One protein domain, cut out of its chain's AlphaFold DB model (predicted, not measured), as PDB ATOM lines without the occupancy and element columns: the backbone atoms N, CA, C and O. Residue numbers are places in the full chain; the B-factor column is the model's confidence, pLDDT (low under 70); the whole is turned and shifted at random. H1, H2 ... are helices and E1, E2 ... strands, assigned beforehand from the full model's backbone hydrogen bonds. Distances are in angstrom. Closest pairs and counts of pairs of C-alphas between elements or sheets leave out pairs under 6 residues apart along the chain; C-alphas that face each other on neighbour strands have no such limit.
ATOM      1  N   ILE A  17     115.398 105.662  61.063       91.00
ATOM      2  CA  ILE A  17     114.201 104.811  61.067       91.00
ATOM      3  C   ILE A  17     114.067 104.029  62.373       91.00
ATOM      4  O   ILE A  17     112.951 103.789  62.829       91.00
ATOM      5  N   TYR A  18     115.180 103.665  63.012       89.50
ATOM      6  CA  TYR A  18     115.149 102.904  64.262       89.50
ATOM      7  C   TYR A  18     114.647 103.726  65.459       89.50
ATOM      8  O   TYR A  18     114.331 103.162  66.500       89.50
ATOM      9  N   MET A  19     114.501 105.045  65.307       90.19
ATOM     10  CA  MET A  19     113.893 105.924  66.315       90.19
ATOM     11  C   MET A  19     112.362 105.996  66.211       90.19
ATOM     12  O   MET A  19     111.726 106.777  66.924       90.19
ATOM     13  N   HIS A  20     111.760 105.220  65.308       93.19
ATOM     14  CA  HIS A  20     110.342 105.281  64.995       93.19
ATOM     15  C   HIS A  20     109.717 103.894  64.943       93.19
ATOM     16  O   HIS A  20     110.314 102.932  64.456       93.19
ATOM     17  N   GLU A  21     108.471 103.816  65.401       96.12
ATOM     18  CA  GLU A  21     107.650 102.642  65.155       96.12
ATOM     19  C   GLU A  21     107.269 102.592  63.673       96.12
ATOM     20  O   GLU A  21     107.080 103.639  63.041       96.12
ATOM     21  N   PRO A  22     107.115 101.400  63.081       95.69
ATOM     22  CA  PRO A  22     106.910 101.303  61.645       95.69
ATOM     23  C   PRO A  22     105.592 101.935  61.172       95.69
ATOM     24  O   PRO A  22     105.545 102.477  60.072       95.69
ATOM     25  N   TRP A  23     104.549 101.953  62.008       95.50
ATOM     26  CA  TRP A  23     103.277 102.625  61.709       95.50
ATOM     27  C   TRP A  23     103.342 104.155  61.763       95.50
ATOM     28  O   TRP A  23     102.439 104.803  61.235       95.50
ATOM     29  N   ASP A  24     104.402 104.737  62.328       95.38
ATOM     30  CA  ASP A  24     104.624 106.188  62.323       95.38
ATOM     31  C   ASP A  24     105.368 106.659  61.062       95.38
ATOM     32  O   ASP A  24     105.378 107.851  60.744       95.38
ATOM     33  N   LEU A  25     106.020 105.740  60.342       93.50
ATOM     34  CA  LEU A  25     106.852 106.049  59.179       93.50
ATOM     35  C   LEU A  25     106.069 106.596  57.976       93.50
ATOM     36  O   LEU A  25     106.561 107.554  57.381       93.50
ATOM     37  N   PRO A  26     104.867 106.094  57.622       92.06
ATOM     38  CA  PRO A  26     104.094 106.643  56.507       92.06
ATOM     39  C   PRO A  26     103.890 108.158  56.601       92.06
ATOM     40  O   PRO A  26     104.063 108.866  55.618       92.06
ATOM     41  N   ALA A  27     103.625 108.679  57.804       90.81
ATOM     42  CA  ALA A  27     103.420 110.109  58.042       90.81
ATOM     43  C   ALA A  27     104.693 110.965  57.879       90.81
ATOM     44  O   ALA A  27     104.625 112.191  57.930       90.81
ATOM     45  N   LYS A  28     105.864 110.336  57.724       88.75
ATOM     46  CA  LYS A  28     107.167 110.992  57.538       88.75
ATOM     47  C   LYS A  28     107.642 110.954  56.091       88.75
ATOM     48  O   LYS A  28     108.723 111.462  55.811       88.75
ATOM     49  N   CYS A  29     106.884 110.320  55.201       83.31
ATOM     50  CA  CYS A  29     107.235 110.148  53.804       83.31
ATOM     51  C   CYS A  29     106.227 110.891  52.931       83.31
ATOM     52  O   CYS A  29     105.059 110.520  52.874       83.31
ATOM     53  N   TRP A  38     107.115 102.929  51.369       89.06
ATOM     54  CA  TRP A  38     107.732 104.207  51.727       89.06
ATOM     55  C   TRP A  38     109.254 104.117  51.646       89.06
ATOM     56  O   TRP A  38     109.856 103.170  52.159       89.06
ATOM     57  N   HIS A  39     109.868 105.108  51.003       86.06
ATOM     58  CA  HIS A  39     111.319 105.212  50.874       86.06
ATOM     59  C   HIS A  39     111.879 106.214  51.879       86.06
ATOM     60  O   HIS A  39     111.291 107.270  52.105       86.06
ATOM     61  N   PHE A  40     113.046 105.898  52.435       86.94
ATOM     62  CA  PHE A  40     113.776 106.764  53.353       86.94
ATOM     63  C   PHE A  40     115.275 106.642  53.123       86.94
ATOM     64  O   PHE A  40     115.786 105.544  52.899       86.94
ATOM     65  N   PHE A  41     115.992 107.747  53.278       85.38
ATOM     66  CA  PHE A  41     117.401 107.689  53.614       85.38
ATOM     67  C   PHE A  41     117.537 107.546  55.118       85.38
ATOM     68  O   PHE A  41     116.978 108.328  55.881       85.38
ATOM     69  N   MET A  42     118.296 106.547  55.541       85.69
ATOM     70  CA  MET A  42     118.702 106.395  56.925       85.69
ATOM     71  C   MET A  42     120.144 106.867  57.053       85.69
ATOM     72  O   MET A  42     120.978 106.375  56.290       85.69
ATOM     73  N   PRO A  43     120.473 107.791  57.979       80.50
ATOM     74  CA  PRO A  43     121.852 108.095  58.311       80.50
ATOM     75  C   PRO A  43     122.607 106.796  58.545       80.50
ATOM     76  O   PRO A  43     122.157 105.900  59.257       80.50
ATOM     77  N   GLY A  44     123.746 106.687  57.891       71.62
ATOM     78  CA  GLY A  44     124.670 105.604  58.069       71.62
ATOM     79  C   GLY A  44     125.078 105.623  59.522       71.62
ATOM     80  O   GLY A  44     125.795 106.509  59.990       71.62
ATOM     81  N   ASP A  57     116.151  98.156  68.335       90.00
ATOM     82  CA  ASP A  57     115.017  98.314  69.230       90.00
ATOM     83  C   ASP A  57     114.399  99.705  69.074       90.00
ATOM     84  O   ASP A  57     115.080 100.727  69.018       90.00
ATOM     85  N   THR A  58     113.079  99.708  69.068       91.38
ATOM     86  CA  THR A  58     112.213 100.881  69.175       91.38
ATOM     87  C   THR A  58     111.591 100.890  70.577       91.38
ATOM     88  O   THR A  58     111.961 100.090  71.442       91.38
ATOM     89  N   LYS A  59     110.630 101.778  70.845       91.75
ATOM     90  CA  LYS A  59     109.973 101.819  72.156       91.75
ATOM     91  C   LYS A  59     109.044 100.620  72.359       91.75
ATOM     92  O   LYS A  59     108.899 100.155  73.488       91.75
ATOM     93  N   LEU A  60     108.378 100.169  71.297       95.69
ATOM     94  CA  LEU A  60     107.325  99.154  71.356       95.69
ATOM     95  C   LEU A  60     107.700  97.848  70.656       95.69
ATOM     96  O   LEU A  60     106.925  96.895  70.709       95.69
ATOM     97  N   GLY A  61     108.879  97.761  70.047       96.00
ATOM     98  CA  GLY A  61     109.319  96.561  69.348       96.00
ATOM     99  C   GLY A  61     110.768  96.609  68.893       96.00
ATOM    100  O   GLY A  61     111.562  97.411  69.379       96.00
ATOM    101  N   TYR A  62     111.126  95.761  67.937       94.81
ATOM    102  CA  TYR A  62     112.473  95.702  67.380       94.81
ATOM    103  C   TYR A  62     112.488  95.198  65.937       94.81
ATOM    104  O   TYR A  62     111.691  94.347  65.532       94.81
ATOM    105  N   TRP A  63     113.452  95.686  65.159       93.94
ATOM    106  CA  TRP A  63     113.735  95.194  63.815       93.94
ATOM    107  C   TRP A  63     114.724  94.031  63.853       93.94
ATOM    108  O   TRP A  63     115.860  94.152  64.316       93.94
ATOM    109  N   ARG A  64     114.324  92.888  63.295       91.38
ATOM    110  CA  ARG A  64     115.153  91.681  63.239       91.38
ATOM    111  C   ARG A  64     115.437  91.287  61.799       91.38
ATOM    112  O   ARG A  64     114.520  91.178  60.992       91.38
ATOM    113  N   ALA A  65     116.701  90.993  61.501       91.12
ATOM    114  CA  ALA A  65     117.086  90.371  60.238       91.12
ATOM    115  C   ALA A  65     116.413  88.995  60.097       91.12
ATOM    116  O   ALA A  65     116.576  88.137  60.966       91.12
ATOM    117  N   ILE A  66     115.669  88.799  59.007       88.81
ATOM    118  CA  ILE A  66     114.952  87.538  58.734       88.81
ATOM    119  C   ILE A  66     115.668  86.644  57.720       88.81
ATOM    120  O   ILE A  66     115.394  85.452  57.656       88.81
ATOM    121  N   GLN A  67     116.625  87.202  56.977       86.81
ATOM    122  CA  GLN A  67     117.467  86.472  56.033       86.81
ATOM    123  C   GLN A  67     118.916  86.955  56.080       86.81
ATOM    124  O   GLN A  67     119.220  88.024  56.620       86.81
ATOM    125  N   SER A  68     119.812  86.168  55.489       85.00
ATOM    126  CA  SER A  68     121.196  86.575  55.259       85.00
ATOM    127  C   SER A  68     121.265  87.758  54.295       85.00
ATOM    128  O   SER A  68     120.442  87.885  53.387       85.00
ATOM    129  N   LYS A  69     122.270  88.619  54.476       86.69
ATOM    130  CA  LYS A  69     122.573  89.684  53.512       86.69
ATOM    131  C   LYS A  69     122.854  89.085  52.140       86.69
ATOM    132  O   LYS A  69     123.524  88.056  52.048       86.69
ATOM    133  N   TYR A  70     122.422  89.774  51.092       84.94
ATOM    134  CA  TYR A  70     122.769  89.416  49.722       84.94
ATOM    135  C   TYR A  70     123.497  90.552  49.012       84.94
ATOM    136  O   TYR A  70     123.270  91.733  49.286       84.94
ATOM    137  N   ASN A  71     124.372  90.173  48.081       88.62
ATOM    138  CA  ASN A  71     125.089  91.103  47.218       88.62
ATOM    139  C   ASN A  71     124.226  91.454  46.010       88.62
ATOM    140  O   ASN A  71     123.767  90.563  45.297       88.62
ATOM    141  N   ILE A  72     124.071  92.746  45.754       86.38
ATOM    142  CA  ILE A  72     123.421  93.261  44.552       86.38
ATOM    143  C   ILE A  72     124.482  93.394  43.475       86.38
ATOM    144  O   ILE A  72     125.524  94.014  43.707       86.38
ATOM    145  N   LYS A  73     124.235  92.789  42.312       86.19
ATOM    146  CA  LYS A  73     125.166  92.804  41.186       86.19
ATOM    147  C   LYS A  73     124.571  93.534  39.988       86.19
ATOM    148  O   LYS A  73     123.406  93.334  39.672       86.19
ATOM    149  N   HIS A  74     125.407  94.304  39.306       85.06
ATOM    150  CA  HIS A  74     125.144  94.887  37.995       85.06
ATOM    151  C   HIS A  74     126.377  94.646  37.122       85.06
ATOM    152  O   HIS A  74     127.497  94.819  37.603       85.06
ATOM    153  N   ASP A  75     126.199  94.165  35.892       87.25
ATOM    154  CA  ASP A  75     127.299  93.799  34.980       87.25
ATOM    155  C   ASP A  75     128.385  92.916  35.631       87.25
ATOM    156  O   ASP A  75     129.584  93.172  35.531       87.25
ATOM    157  N   ASN A  76     127.967  91.874  36.363       84.00
ATOM    158  CA  ASN A  76     128.836  90.974  37.141       84.00
ATOM    159  C   ASN A  76     129.674  91.636  38.255       84.00
ATOM    160  O   ASN A  76     130.460  90.950  38.916       84.00
ATOM    161  N   LYS A  77     129.473  92.923  38.539       87.50
ATOM    162  CA  LYS A  77     130.120  93.661  39.628       87.50
ATOM    163  C   LYS A  77     129.161  93.813  40.802       87.50
ATOM    164  O   LYS A  77     127.986  94.103  40.609       87.50
ATOM    165  N   ALA A  86     112.234  92.160  59.494       93.69
ATOM    166  CA  ALA A  86     110.843  92.246  59.924       93.69
ATOM    167  C   ALA A  86     110.774  92.918  61.292       93.69
ATOM    168  O   ALA A  86     111.672  92.737  62.123       93.69
ATOM    169  N   PHE A  87     109.699  93.661  61.525       95.62
ATOM    170  CA  PHE A  87     109.438  94.261  62.822       95.62
ATOM    171  C   PHE A  87     108.676  93.297  63.733       95.62
ATOM    172  O   PHE A  87     107.714  92.641  63.310       95.62
ATOM    173  N   TYR A  88     109.098  93.233  64.990       95.31
ATOM    174  CA  TYR A  88     108.477  92.452  66.050       95.31
ATOM    175  C   TYR A  88     107.999  93.398  67.148       95.31
ATOM    176  O   TYR A  88     108.799  94.144  67.695       95.31
ATOM    177  N   GLU A  89     106.714  93.349  67.483       96.75
ATOM    178  CA  GLU A  89     106.118  94.125  68.573       96.75
ATOM    179  C   GLU A  89     106.334  93.409  69.916       96.75
ATOM    180  O   GLU A  89     106.095  92.206  70.035       96.75
ATOM    181  N   GLY A  90     106.773  94.140  70.938       95.31
ATOM    182  CA  GLY A  90     107.137  93.631  72.257       95.31
ATOM    183  C   GLY A  90     108.649  93.576  72.497       95.31
ATOM    184  O   GLY A  90     109.456  94.047  71.703       95.31
ATOM    185  N   HIS A  91     109.047  92.994  73.628       89.88
ATOM    186  CA  HIS A  91     110.450  92.960  74.041       89.88
ATOM    187  C   HIS A  91     111.188  91.763  73.440       89.88
ATOM    188  O   HIS A  91     110.641  90.665  73.307       89.88
ATOM    189  N   TRP A 100     105.080  94.491  59.073       95.12
ATOM    190  CA  TRP A 100     106.056  95.492  58.665       95.12
ATOM    191  C   TRP A 100     107.396  94.861  58.305       95.12
ATOM    192  O   TRP A 100     108.014  94.140  59.097       95.12
ATOM    193  N   VAL A 101     107.862  95.185  57.102       93.31
ATOM    194  CA  VAL A 101     109.128  94.721  56.536       93.31
ATOM    195  C   VAL A 101     109.944  95.912  56.060       93.31
ATOM    196  O   VAL A 101     109.407  96.886  55.538       93.31
ATOM    197  N   MET A 102     111.258  95.826  56.245       92.75
ATOM    198  CA  MET A 102     112.218  96.799  55.747       92.75
ATOM    199  C   MET A 102     113.273  96.110  54.893       92.75
ATOM    200  O   MET A 102     113.833  95.075  55.264       92.75
ATOM    201  N   HIS A 103     113.571  96.724  53.760       90.00
ATOM    202  CA  HIS A 103     114.724  96.430  52.930       90.00
ATOM    203  C   HIS A 103     115.748  97.548  53.091       90.00
ATOM    204  O   HIS A 103     115.511  98.659  52.630       90.00
ATOM    205  N   GLU A 104     116.870  97.252  53.742       89.50
ATOM    206  CA  GLU A 104     118.012  98.162  53.846       89.50
ATOM    207  C   GLU A 104     118.988  97.890  52.712       89.50
ATOM    208  O   GLU A 104     119.473  96.767  52.580       89.50
ATOM    209  N   TYR A 105     119.314  98.920  51.945       85.94
ATOM    210  CA  TYR A 105     120.255  98.894  50.839       85.94
ATOM    211  C   TYR A 105     121.486  99.731  51.173       85.94
ATOM    212  O   TYR A 105     121.374 100.901  51.539       85.94
ATOM    213  N   TYR A 106     122.665  99.143  50.991       84.19
ATOM    214  CA  TYR A 106     123.949  99.817  51.175       84.19
ATOM    215  C   TYR A 106     124.733  99.771  49.871       84.19
ATOM    216  O   TYR A 106     124.843  98.704  49.261       84.19
ATOM    217  N   LEU A 107     125.304 100.903  49.463       82.12
ATOM    218  CA  LEU A 107     126.207 100.953  48.318       82.12
ATOM    219  C   LEU A 107     127.546 100.304  48.646       82.12
ATOM    220  O   LEU A 107     128.048 100.388  49.766       82.12
ATOM    221  N   HIS A 108     128.132  99.652  47.647       81.38
ATOM    222  CA  HIS A 108     129.481  99.124  47.750       81.38
ATOM    223  C   HIS A 108     130.495 100.266  47.609       81.38
ATOM    224  O   HIS A 108     130.313 101.167  46.795       81.38
ATOM    225  N   GLU A 109     131.611 100.202  48.341       72.44
ATOM    226  CA  GLU A 109     132.602 101.291  48.403       72.44
ATOM    227  C   GLU A 109     133.113 101.740  47.024       72.44
ATOM    228  O   GLU A 109     133.397 102.913  46.799       72.44
ATOM    229  N   ASN A 110     133.209 100.792  46.087       74.44
ATOM    230  CA  ASN A 110     133.658 101.043  44.718       74.44
ATOM    231  C   ASN A 110     132.699 101.909  43.888       74.44
ATOM    232  O   ASN A 110     133.144 102.426  42.866       74.44
ATOM    233  N   GLU A 111     131.434 102.034  44.291       72.81
ATOM    234  CA  GLU A 111     130.450 102.917  43.649       72.81
ATOM    235  C   GLU A 111     130.501 104.339  44.222       72.81
ATOM    236  O   GLU A 111     130.108 105.288  43.555       72.81
ATOM    237  N   CYS A 112     131.067 104.521  45.419       65.62
ATOM    238  CA  CYS A 112     131.220 105.832  46.053       65.62
ATOM    239  C   CYS A 112     132.547 106.523  45.689       65.62
ATOM    240  O   CYS A 112     132.966 107.437  46.389       65.62
ATOM    241  N   LYS A 113     133.258 106.094  44.637       68.44
ATOM    242  CA  LYS A 113     134.575 106.671  44.286       68.44
ATOM    243  C   LYS A 113     134.495 108.148  43.909       68.44
ATOM    244  O   LYS A 113     135.359 108.917  44.314       68.44
ATOM    245  N   ASP A 114     133.450 108.518  43.176       64.88
ATOM    246  CA  ASP A 114     133.226 109.893  42.719       64.88
ATOM    247  C   ASP A 114     132.445 110.735  43.744       64.88
ATOM    248  O   ASP A 114     132.340 111.949  43.592       64.88
ATOM    249  N   ALA A 144     118.772  95.566  40.609       67.44
ATOM    250  CA  ALA A 144     119.894  96.506  40.632       67.44
ATOM    251  C   ALA A 144     119.449  97.948  40.332       67.44
ATOM    252  O   ALA A 144     120.041  98.887  40.854       67.44
ATOM    253  N   GLU A 145     118.364  98.095  39.570       69.12
ATOM    254  CA  GLU A 145     117.656  99.342  39.268       69.12
ATOM    255  C   GLU A 145     117.408 100.200  40.515       69.12
ATOM    256  O   GLU A 145     117.723 101.381  40.495       69.12
ATOM    257  N   VAL A 146     116.992  99.615  41.648       67.94
ATOM    258  CA  VAL A 146     116.740 100.376  42.891       67.94
ATOM    259  C   VAL A 146     118.005 101.081  43.396       67.94
ATOM    260  O   VAL A 146     117.948 102.217  43.864       67.94
ATOM    261  N   LEU A 147     119.163 100.418  43.311       70.31
ATOM    262  CA  LEU A 147     120.439 101.018  43.711       70.31
ATOM    263  C   LEU A 147     120.985 101.990  42.661       70.31
ATOM    264  O   LEU A 147     121.668 102.943  43.028       70.31
ATOM    265  N   LEU A 148     120.712 101.759  41.378       71.38
ATOM    266  CA  LEU A 148     121.108 102.675  40.308       71.38
ATOM    267  C   LEU A 148     120.306 103.979  40.375       71.38
ATOM    268  O   LEU A 148     120.898 105.055  40.310       71.38
ATOM    269  N   ASP A 149     118.999 103.890  40.614       69.81
ATOM    270  CA  ASP A 149     118.134 105.045  40.859       69.81
ATOM    271  C   ASP A 149     118.587 105.806  42.109       69.81
ATOM    272  O   ASP A 149     118.669 107.034  42.097       69.81
ATOM    273  N   TYR A 150     118.965 105.090  43.176       67.12
ATOM    274  CA  TYR A 150     119.567 105.700  44.362       67.12
ATOM    275  C   TYR A 150     120.868 106.450  44.047       67.12
ATOM    276  O   TYR A 150     121.056 107.589  44.485       67.12
ATOM    277  N   LEU A 151     121.779 105.834  43.290       65.44
ATOM    278  CA  LEU A 151     123.023 106.478  42.867       65.44
ATOM    279  C   LEU A 151     122.740 107.755  42.075       65.44
ATOM    280  O   LEU A 151     123.393 108.768  42.299       65.44
ATOM    281  N   GLU A 152     121.746 107.743  41.195       68.50
ATOM    282  CA  GLU A 152     121.383 108.927  40.421       68.50
ATOM    283  C   GLU A 152     120.774 110.034  41.297       68.50
ATOM    284  O   GLU A 152     121.193 111.190  41.224       68.50
ATOM    285  N   GLN A 153     119.863 109.683  42.206       62.41
ATOM    286  CA  GLN A 153     119.251 110.638  43.139       62.41
ATOM    287  C   GLN A 153     120.273 111.234  44.121       62.41
ATOM    288  O   GLN A 153     120.228 112.427  44.433       62.41
ATOM    289  N   SER A 154     121.238 110.434  44.579       58.09
ATOM    290  CA  SER A 154     122.274 110.877  45.520       58.09
ATOM    291  C   SER A 154     123.316 111.807  44.884       58.09
ATOM    292  O   SER A 154     123.781 112.732  45.554       58.09
ATOM    293  N   LYS A 155     123.603 111.687  43.577       60.75
ATOM    294  CA  LYS A 155     124.380 112.704  42.833       60.75
ATOM    295  C   LYS A 155     123.704 114.081  42.863       60.75
ATOM    296  O   LYS A 155     124.388 115.103  42.874       60.75
ATOM    297  N   GLY A 156     122.370 114.122  42.916       52.66
ATOM    298  CA  GLY A 156     121.591 115.352  43.092       52.66
ATOM    299  C   GLY A 156     121.714 115.963  44.495       52.66
ATOM    300  O   GLY A 156     121.709 117.188  44.629       52.66
TER     301      GLY A 156
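What this domain is: This is residues 17 to 29, 38 to 44, 57 to 77, 86 to 91, 100 to 114 and 144 to 156 of the 166 residues of the protein "NAC domain-containing protein 74-like protein" of Carex littledalei (UniProt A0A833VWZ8). Strand E5 runs through the middle of a loose set of pieces, with the two-stranded sheet E2 - E4 near its first end and H1 and E3 near its last. E2 and E3 arch along one side of E5; E1 and residues 17 to 29 lie on the other. The 75 printed residues, with E1 E2 E3 E4 E5 H1 in order, are mixed, helices and strands; radius of gyration of the C-alphas 14.7 A, spans 42 by 29 by 18 A.

How they stand to each other: E2, residues 61 to 65, and E4, 86 to 89, are antiparallel; N 62 and O 88 are within hydrogen-bond range at 2.8 A. The closest C-alphas of E4 and E5, residues 100 to 107, are Ala 86 and Val 101, 4.5 A. E1, residues 38 to 43, and E3, 70 to 74, are each near E5. E3 and H1, residues 144 to 156, come closest at C-alphas 74 and 144, 6.1 A. In H1, 8 of 9 O i to N i+4 pairs are within range.

Where its parts are: E1 spans 16.1 A from (107.732, 104.207, 51.727), E2 13.5 A, E3 13.2 A, E4 10.0 A, E5 23.3 A, and H1 19.1 A to (121.591, 115.352, 43.092).

The domain as a whole: Gaps between C-alphas across the cuts are 6.3 A (29 to 38), 16.5 A (44 to 57), 28.0 A (77 to 86), 16.2 A (91 to 100) and 19.0 A (114 to 144). The link E2 to E3 is tight. Residues 112 to 114, 144 to 146 and 149 to 156 have pLDDT under 70.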